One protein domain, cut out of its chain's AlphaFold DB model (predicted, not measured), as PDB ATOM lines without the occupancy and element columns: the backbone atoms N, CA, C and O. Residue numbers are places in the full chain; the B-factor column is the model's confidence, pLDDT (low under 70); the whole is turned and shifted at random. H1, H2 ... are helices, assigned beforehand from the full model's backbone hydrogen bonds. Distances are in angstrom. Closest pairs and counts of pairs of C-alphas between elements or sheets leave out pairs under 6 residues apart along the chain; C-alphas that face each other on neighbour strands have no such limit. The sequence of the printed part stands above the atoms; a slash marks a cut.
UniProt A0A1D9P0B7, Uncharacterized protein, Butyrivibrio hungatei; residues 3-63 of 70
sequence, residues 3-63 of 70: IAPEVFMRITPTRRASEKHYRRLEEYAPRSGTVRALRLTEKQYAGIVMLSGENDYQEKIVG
ATOM      1  N   ILE A   3      12.466 -36.545 -25.827       81.38
ATOM      2  CA  ILE A   3      11.924 -35.217 -25.474       81.38
ATOM      3  C   ILE A   3      12.192 -34.157 -26.549       81.38
ATOM      4  O   ILE A   3      11.493 -33.156 -26.592       81.38
ATOM      5  N   ALA A   4      13.173 -34.390 -27.426       80.00
ATOM      6  CA  ALA A   4      13.445 -33.600 -28.627       80.00
ATOM      7  C   ALA A   4      14.180 -34.492 -29.657       80.00
ATOM      8  O   ALA A   4      14.497 -35.652 -29.348       80.00
ATOM      9  N   PRO A   5      14.455 -34.035 -30.892       83.06
ATOM     10  CA  PRO A   5      15.400 -34.713 -31.781       83.06
ATOM     11  C   PRO A   5      16.739 -34.957 -31.079       83.06
ATOM     12  O   PRO A   5      17.291 -34.049 -30.477       83.06
ATOM     13  N   GLU A   6      17.207 -36.207 -31.094       87.19
ATOM     14  CA  GLU A   6      18.475 -36.645 -30.475       87.19
ATOM     15  C   GLU A   6      18.601 -36.442 -28.948       87.19
ATOM     16  O   GLU A   6      19.626 -36.792 -28.364       87.19
ATOM     17  N   VAL A   7      17.547 -35.973 -28.265       88.19
ATOM     18  CA  VAL A   7      17.532 -35.781 -26.807       88.19
ATOM     19  C   VAL A   7      16.562 -36.752 -26.141       88.19
ATOM     20  O   VAL A   7      15.359 -36.793 -26.429       88.19
ATOM     21  N   PHE A   8      17.091 -37.517 -25.188       90.06
ATOM     22  CA  PHE A   8      16.355 -38.535 -24.451       90.06
ATOM     23  C   PHE A   8      16.438 -38.297 -22.945       90.06
ATOM     24  O   PHE A   8      17.468 -37.896 -22.411       90.06
ATOM     25  N   MET A   9      15.349 -38.614 -22.252       90.88
ATOM     26  CA  MET A   9      15.207 -38.513 -20.806       90.88
ATOM     27  C   MET A   9      14.789 -39.855 -20.199       90.88
ATOM     28  O   MET A   9      14.017 -40.626 -20.787       90.88
ATOM     29  N   ARG A  10      15.268 -40.119 -18.982       90.56
ATOM     30  CA  ARG A  10      14.781 -41.184 -18.105       90.56
ATOM     31  C   ARG A  10      14.661 -40.641 -16.683       90.56
ATOM     32  O   ARG A  10      15.640 -40.143 -16.139       90.56
ATOM     33  N   ILE A  11      13.485 -40.800 -16.086       91.38
ATOM     34  CA  ILE A  11      13.269 -40.540 -14.663       91.38
ATOM     35  C   ILE A  11      13.834 -41.727 -13.879       91.38
ATOM     36  O   ILE A  11      13.632 -42.887 -14.251       91.38
ATOM     37  N   THR A  12      14.584 -41.446 -12.817       91.69
ATOM     38  CA  THR A  12      15.145 -42.472 -11.933       91.69
ATOM     39  C   THR A  12      14.801 -42.143 -10.487       91.69
ATOM     40  O   THR A  12      15.103 -41.030 -10.062       91.69
ATOM     41  N   PRO A  13      14.255 -43.095  -9.710       89.69
ATOM     42  CA  PRO A  13      13.742 -42.812  -8.369       89.69
ATOM     43  C   PRO A  13      14.853 -42.564  -7.344       89.69
ATOM     44  O   PRO A  13      14.645 -41.912  -6.329       89.69
ATOM     45  N   THR A  14      16.053 -43.101  -7.579       92.81
ATOM     46  CA  THR A  14      17.180 -42.961  -6.654       92.81
ATOM     47  C   THR A  14      18.473 -42.657  -7.391       92.81
ATOM     48  O   THR A  14      18.690 -43.068  -8.537       92.81
ATOM     49  N   ARG A  15      19.405 -42.014  -6.680       90.69
ATOM     50  CA  ARG A  15      20.764 -41.773  -7.176       90.69
ATOM     51  C   ARG A  15      21.465 -43.079  -7.570       90.69
ATOM     52  O   ARG A  15      22.103 -43.127  -8.617       90.69
ATOM     53  N   ARG A  16      21.289 -44.161  -6.804       94.19
ATOM     54  CA  ARG A  16      21.875 -45.477  -7.119       94.19
ATOM     55  C   ARG A  16      21.331 -46.061  -8.427       94.19
ATOM     56  O   ARG A  16      22.103 -46.618  -9.204       94.19
ATOM     57  N   ALA A  17      20.032 -45.912  -8.690       93.25
ATOM     58  CA  ALA A  17      19.439 -46.335  -9.959       93.25
ATOM     59  C   ALA A  17      20.013 -45.540 -11.143       93.25
ATOM     60  O   ALA A  17      20.352 -46.137 -12.163       93.25
ATOM     61  N   SER A  18      20.196 -44.222 -10.985       93.44
ATOM     62  CA  SER A  18      20.842 -43.394 -12.016       93.44
ATOM     63  C   SER A  18      22.274 -43.853 -12.313       93.44
ATOM     64  O   SER A  18      22.641 -44.006 -13.473       93.44
ATOM     65  N   GLU A  19      23.050 -44.182 -11.278       94.88
ATOM     66  CA  GLU A  19      24.444 -44.619 -11.408       94.88
ATOM     67  C   GLU A  19      24.568 -45.937 -12.182       94.88
ATOM     68  O   GLU A  19      25.427 -46.094 -13.048       94.88
ATOM     69  N   LYS A  20      23.650 -46.879 -11.929       95.62
ATOM     70  CA  LYS A  20      23.566 -48.132 -12.690       95.62
ATOM     71  C   LYS A  20      23.342 -47.880 -14.184       95.62
ATOM     72  O   LYS A  20      23.824 -48.651 -15.008       95.62
ATOM     73  N   HIS A  21      22.589 -46.842 -14.544       93.62
ATOM     74  CA  HIS A  21      22.356 -46.492 -15.944       93.62
ATOM     75  C   HIS A  21      23.550 -45.792 -16.584       93.62
ATOM     76  O   HIS A  21      23.833 -46.088 -17.737       93.62
ATOM     77  N   TYR A  22      24.283 -44.962 -15.839       93.56
ATOM     78  CA  TYR A  22      25.539 -44.381 -16.318       93.56
ATOM     79  C   TYR A  22      26.556 -45.448 -16.713       93.56
ATOM     80  O   TYR A  22      27.034 -45.430 -17.840       93.56
ATOM     81  N   ARG A  23      26.779 -46.444 -15.851       94.88
ATOM     82  CA  ARG A  23      27.693 -47.557 -16.161       94.88
ATOM     83  C   ARG A  23      27.303 -48.298 -17.438       94.88
ATOM     84  O   ARG A  23      28.148 -48.605 -18.262       94.88
ATOM     85  N   ARG A  24      26.002 -48.520 -17.650       94.56
ATOM     86  CA  ARG A  24      25.508 -49.117 -18.900       94.56
ATOM     87  C   ARG A  24      25.733 -48.201 -20.105       94.56
ATOM     88  O   ARG A  24      26.052 -48.689 -21.175       94.56
ATOM     89  N   LEU A  25      25.556 -46.889 -19.970       92.38
ATOM     90  CA  LEU A  25      25.838 -45.967 -21.077       92.38
ATOM     91  C   LEU A  25      27.316 -45.993 -21.472       92.38
ATOM     92  O   LEU A  25      27.606 -45.887 -22.655       92.38
ATOM     93  N   GLU A  26      28.219 -46.170 -20.510       91.00
ATOM     94  CA  GLU A  26      29.651 -46.352 -20.772       91.00
ATOM     95  C   GLU A  26      29.936 -47.704 -21.443       91.00
ATOM     96  O   GLU A  26      30.621 -47.744 -22.462       91.00
ATOM     97  N   GLU A  27      29.362 -48.800 -20.930       94.56
ATOM     98  CA  GLU A  27      29.513 -50.152 -21.498       94.56
ATOM     99  C   GLU A  27      29.027 -50.247 -22.954       94.56
ATOM    100  O   GLU A  27      29.626 -50.946 -23.768       94.56
ATOM    101  N   TYR A  28      27.940 -49.545 -23.281       92.81
ATOM    102  CA  TYR A  28      27.302 -49.566 -24.601       92.81
ATOM    103  C   TYR A  28      27.554 -48.283 -25.405       92.81
ATOM    104  O   TYR A  28      26.831 -48.009 -26.366       92.81
ATOM    105  N   ALA A  29      28.551 -47.479 -25.021       90.62
ATOM    106  CA  ALA A  29      28.875 -46.249 -25.729       90.62
ATOM    107  C   ALA A  29      29.226 -46.551 -27.201       90.62
ATOM    108  O   ALA A  29      29.944 -47.516 -27.489       90.62
ATOM    109  N   PRO A  30      28.731 -45.749 -28.161       93.12
ATOM    110  CA  PRO A  30      29.030 -45.975 -29.566       93.12
ATOM    111  C   PRO A  30      30.520 -45.747 -29.846       93.12
ATOM    112  O   PRO A  30      31.144 -44.847 -29.288       93.12
ATOM    113  N   ARG A  31      31.089 -46.538 -30.767       89.69
ATOM    114  CA  ARG A  31      32.502 -46.414 -31.184       89.69
ATOM    115  C   ARG A  31      32.809 -45.107 -31.925       89.69
ATOM    116  O   ARG A  31      33.970 -44.739 -32.050       89.69
ATOM    117  N   SER A  32      31.782 -44.432 -32.435       92.81
ATOM    118  CA  SER A  32      31.875 -43.165 -33.159       92.81
ATOM    119  C   SER A  32      30.811 -42.187 -32.672       92.81
ATOM    120  O   SER A  32      29.693 -42.592 -32.352       92.81
ATOM    121  N   GLY A  33      31.132 -40.896 -32.696       89.69
ATOM    122  CA  GLY A  33      30.253 -39.838 -32.201       89.69
ATOM    123  C   GLY A  33      30.461 -39.552 -30.714       89.69
ATOM    124  O   GLY A  33      31.440 -39.974 -30.105       89.69
ATOM    125  N   THR A  34      29.558 -38.773 -30.124       89.38
ATOM    126  CA  THR A  34      29.642 -38.390 -28.710       89.38
ATOM    127  C   THR A  34      28.262 -38.410 -28.088       89.38
ATOM    128  O   THR A  34      27.344 -37.761 -28.582       89.38
ATOM    129  N   VAL A  35      28.137 -39.103 -26.961       90.38
ATOM    130  CA  VAL A  35      26.935 -39.081 -26.130       90.38
ATOM    131  C   VAL A  35      27.250 -38.273 -24.880       90.38
ATOM    132  O   VAL A  35      28.209 -38.565 -24.170       90.38
ATOM    133  N   ARG A  36      26.451 -37.237 -24.608       91.94
ATOM    134  CA  ARG A  36      26.531 -36.456 -23.367       91.94
ATOM    135  C   ARG A  36      25.344 -36.821 -22.487       91.94
ATOM    136  O   ARG A  36      24.212 -36.820 -22.958       91.94
ATOM    137  N   ALA A  37      25.602 -37.122 -21.220       91.88
ATOM    138  CA  ALA A  37      24.572 -37.512 -20.266       91.88
ATOM    139  C   ALA A  37      24.609 -36.605 -19.031       91.88
ATOM    140  O   ALA A  37      25.655 -36.416 -18.414       91.88
ATOM    141  N   LEU A  38      23.448 -36.072 -18.649       92.38
ATOM    142  CA  LEU A  38      23.273 -35.175 -17.509       92.38
ATOM    143  C   LEU A  38      22.289 -35.791 -16.513       92.38
ATOM    144  O   LEU A  38      21.251 -36.323 -16.902       92.38
ATOM    145  N   ARG A  39      22.608 -35.685 -15.221       92.62
ATOM    146  CA  ARG A  39      21.710 -36.063 -14.130       92.62
ATOM    147  C   ARG A  39      21.165 -34.797 -13.508       92.62
ATOM    148  O   ARG A  39      21.932 -33.988 -12.997       92.62
ATOM    149  N   LEU A  40      19.848 -34.672 -13.526       92.38
ATOM    150  CA  LEU A  40      19.126 -33.536 -12.973       92.38
ATOM    151  C   LEU A  40      18.231 -34.011 -11.834       92.38
ATOM    152  O   LEU A  40      17.717 -35.131 -11.862       92.38
ATOM    153  N   THR A  41      18.041 -33.159 -10.834       91.94
ATOM    154  CA  THR A  41      16.950 -33.322  -9.870       91.94
ATOM    155  C   THR A  41      15.638 -32.843 -10.484       91.94
ATOM    156  O   THR A  41      15.638 -32.039 -11.418       91.94
ATOM    157  N   GLU A  42      14.506 -33.281  -9.933       89.31
ATOM    158  CA  GLU A  42      13.184 -32.820 -10.382       89.31
ATOM    159  C   GLU A  42      13.063 -31.293 -10.324       89.31
ATOM    160  O   GLU A  42      12.584 -30.671 -11.266       89.31
ATOM    161  N   LYS A  43      13.598 -30.671  -9.265       90.69
ATOM    162  CA  LYS A  43      13.604 -29.211  -9.110       90.69
ATOM    163  C   LYS A  43      14.437 -28.507 -10.185       90.69
ATOM    164  O   LYS A  43      14.046 -27.445 -10.652       90.69
ATOM    165  N   GLN A  44      15.577 -29.082 -10.574       90.81
ATOM    166  CA  GLN A  44      16.396 -28.538 -11.662       90.81
ATOM    167  C   GLN A  44      15.689 -28.682 -13.008       90.81
ATOM    168  O   GLN A  44      15.689 -27.736 -13.786       90.81
ATOM    169  N   TYR A  45      15.058 -29.832 -13.259       89.69
ATOM    170  CA  TYR A  45      14.293 -30.066 -14.480       89.69
ATOM    171  C   TYR A  45      13.095 -29.115 -14.600       89.69
ATOM    172  O   TYR A  45      12.894 -28.517 -15.650       89.69
ATOM    173  N   ALA A  46      12.353 -28.903 -13.510       86.62
ATOM    174  CA  ALA A  46      11.231 -27.963 -13.466       86.62
ATOM    175  C   ALA A  46      11.641 -26.504 -13.746       86.62
ATOM    176  O   ALA A  46      10.815 -25.709 -14.183       86.62
ATOM    177  N   GLY A  47      12.907 -26.149 -13.500       86.06
ATOM    178  CA  GLY A  47      13.461 -24.830 -13.808       86.06
ATOM    179  C   GLY A  47      13.962 -24.666 -15.246       86.06
ATOM    180  O   GLY A  47      14.451 -23.589 -15.585       86.06
ATOM    181  N   ILE A  48      13.892 -25.705 -16.087       85.44
ATOM    182  CA  ILE A  48      14.334 -25.619 -17.482       85.44
ATOM    183  C   ILE A  48      13.326 -24.798 -18.285       85.44
ATOM    184  O   ILE A  48      12.139 -25.114 -18.334       85.44
ATOM    185  N   VAL A  49      13.827 -23.766 -18.962       83.25
ATOM    186  CA  VAL A  49      13.047 -22.946 -19.891       83.25
ATOM    187  C   VAL A  49      13.318 -23.413 -21.315       83.25
ATOM    188  O   VAL A  49      14.467 -23.508 -21.742       83.25
ATOM    189  N   MET A  50      12.247 -23.697 -22.050       76.00
ATOM    190  CA  MET A  50      12.298 -24.024 -23.470       76.00
ATOM    191  C   MET A  50      12.161 -22.737 -24.283       76.00
ATOM    192  O   MET A  50      11.182 -22.009 -24.135       76.00
ATOM    193  N   LEU A  51      13.162 -22.450 -25.114       78.44
ATOM    194  CA  LEU A  51      13.173 -21.307 -26.024       78.44
ATOM    195  C   LEU A  51      13.080 -21.844 -27.456       78.44
ATOM    196  O   LEU A  51      14.087 -22.283 -28.009       78.44
ATOM    197  N   SER A  52      11.877 -21.850 -28.034       70.44
ATOM    198  CA  SER A  52      11.633 -22.240 -29.428       70.44
ATOM    199  C   SER A  52      11.116 -21.046 -30.239       70.44
ATOM    200  O   SER A  52      10.418 -20.178 -29.715       70.44
ATOM    201  N   GLY A  53      11.525 -20.963 -31.512       69.94
ATOM    202  CA  GLY A  53      11.078 -19.906 -32.429       69.94
ATOM    203  C   GLY A  53       9.650 -20.138 -32.930       69.94
ATOM    204  O   GLY A  53       8.833 -19.223 -32.922       69.94
ATOM    205  N   GLU A  54       9.334 -21.383 -33.290       67.62
ATOM    206  CA  GLU A  54       7.986 -21.850 -33.615       67.62
ATOM    207  C   GLU A  54       7.711 -23.142 -32.839       67.62
ATOM    208  O   GLU A  54       8.614 -23.962 -32.674       67.62
ATOM    209  N   ASN A  55       6.479 -23.321 -32.347       58.12
ATOM    210  CA  ASN A  55       6.124 -24.520 -31.587       58.12
ATOM    211  C   ASN A  55       6.074 -25.746 -32.509       58.12
ATOM    212  O   ASN A  55       5.268 -25.764 -33.451       58.12
ATOM    213  N   ASP A  56       6.852 -26.781 -32.198       57.97
ATOM    214  CA  ASP A  56       6.801 -28.056 -32.921       57.97
ATOM    215  C   ASP A  56       5.433 -28.749 -32.697       57.97
ATOM    216  O   ASP A  56       4.736 -28.516 -31.702       57.97
ATOM    217  N   TYR A  57       5.000 -29.615 -33.618       55.91
ATOM    218  CA  TYR A  57       3.694 -30.295 -33.552       55.91
ATOM    219  C   TYR A  57       3.537 -31.120 -32.263       55.91
ATOM    220  O   TYR A  57       2.449 -31.188 -31.686       55.91
ATOM    221  N   GLN A  58       4.638 -31.687 -31.756       54.59
ATOM    222  CA  GLN A  58       4.657 -32.372 -30.460       54.59
ATOM    223  C   GLN A  58       4.467 -31.419 -29.272       54.59
ATOM    224  O   GLN A  58       3.804 -31.803 -28.312       54.59
ATOM    225  N   GLU A  59       4.967 -30.183 -29.340       56.22
ATOM    226  CA  GLU A  59       4.807 -29.178 -28.275       56.22
ATOM    227  C   GLU A  59       3.354 -28.692 -28.164       56.22
ATOM    228  O   GLU A  59       2.880 -28.395 -27.067       56.22
ATOM    229  N   LYS A  60       2.614 -28.674 -29.284       54.16
ATOM    230  CA  LYS A  60       1.179 -28.338 -29.305       54.16
ATOM    231  C   LYS A  60       0.292 -29.429 -28.699       54.16
ATOM    232  O   LYS A  60      -0.735 -29.106 -28.109       54.16
ATOM    233  N   ILE A  61       0.660 -30.704 -28.860       53.09
ATOM    234  CA  ILE A  61      -0.158 -31.851 -28.424       53.09
ATOM    235  C   ILE A  61       0.219 -32.311 -27.014       53.09
ATOM    236  O   ILE A  61      -0.654 -32.600 -26.198       53.09
ATOM    237  N   VAL A  62       1.514 -32.367 -26.702       57.00
ATOM    238  CA  VAL A  62       2.047 -32.860 -25.426       57.00
ATOM    239  C   VAL A  62       2.383 -31.658 -24.541       57.00
ATOM    240  O   VAL A  62       3.518 -31.438 -24.124       57.00
ATOM    241  N   GLY A  63       1.384 -30.810 -24.308       45.81
ATOM    242  CA  GLY A  63       1.544 -29.585 -23.537       45.81
ATOM    243  C   GLY A  63       2.048 -29.858 -22.116       45.81
ATOM    244  O   GLY A  63       1.349 -30.477 -21.321       45.81
TER     245      GLY A  63
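What this domain is: This is residues 3 to 63 of the 70 residues of an uncharacterized protein of Butyrivibrio hungatei (UniProt A0A1D9P0B7). Little regular structure: a loose, winding chain with one longer helix, H1, at one end of the longest axis, the small H3 at the other end and the small H2 between them. From the first printed residue, residues 3 to 14 run through the middle to H1; residues 28 to 41 then fold back towards H2. The printed part has 61 residues with three named helices, in the order H1, H2, H3, and no named strand; the class is all helix, with 23 residues in named elements. It is loose, with a radius of gyration of the C-alphas of 14.4 A, and spans 37 by 30 by 17 A.

How they stand to each other: H1, residues 15 to 27, H2, residues 42 to 46, and H3, residues 57 to 61, are apart from one another. In each, every O i to N i+4 pair is within hydrogen-bond range.

Where its parts are: H1 measures 18.8 A from C-alpha 15 at (20.764, -41.773, -7.176) to C-alpha 27. H2 measures 6.1 A; H3 measures 6.6 A and ends with C-alpha 61 at (-0.158, -31.851, -28.424).

The domain as a whole: The C-alphas farthest apart, of Arg 16 and Glu 54, are 38.1 A apart. The printed part has no cut. The link H1 to H2 is long. Residues 53 to 63 have pLDDT under 70.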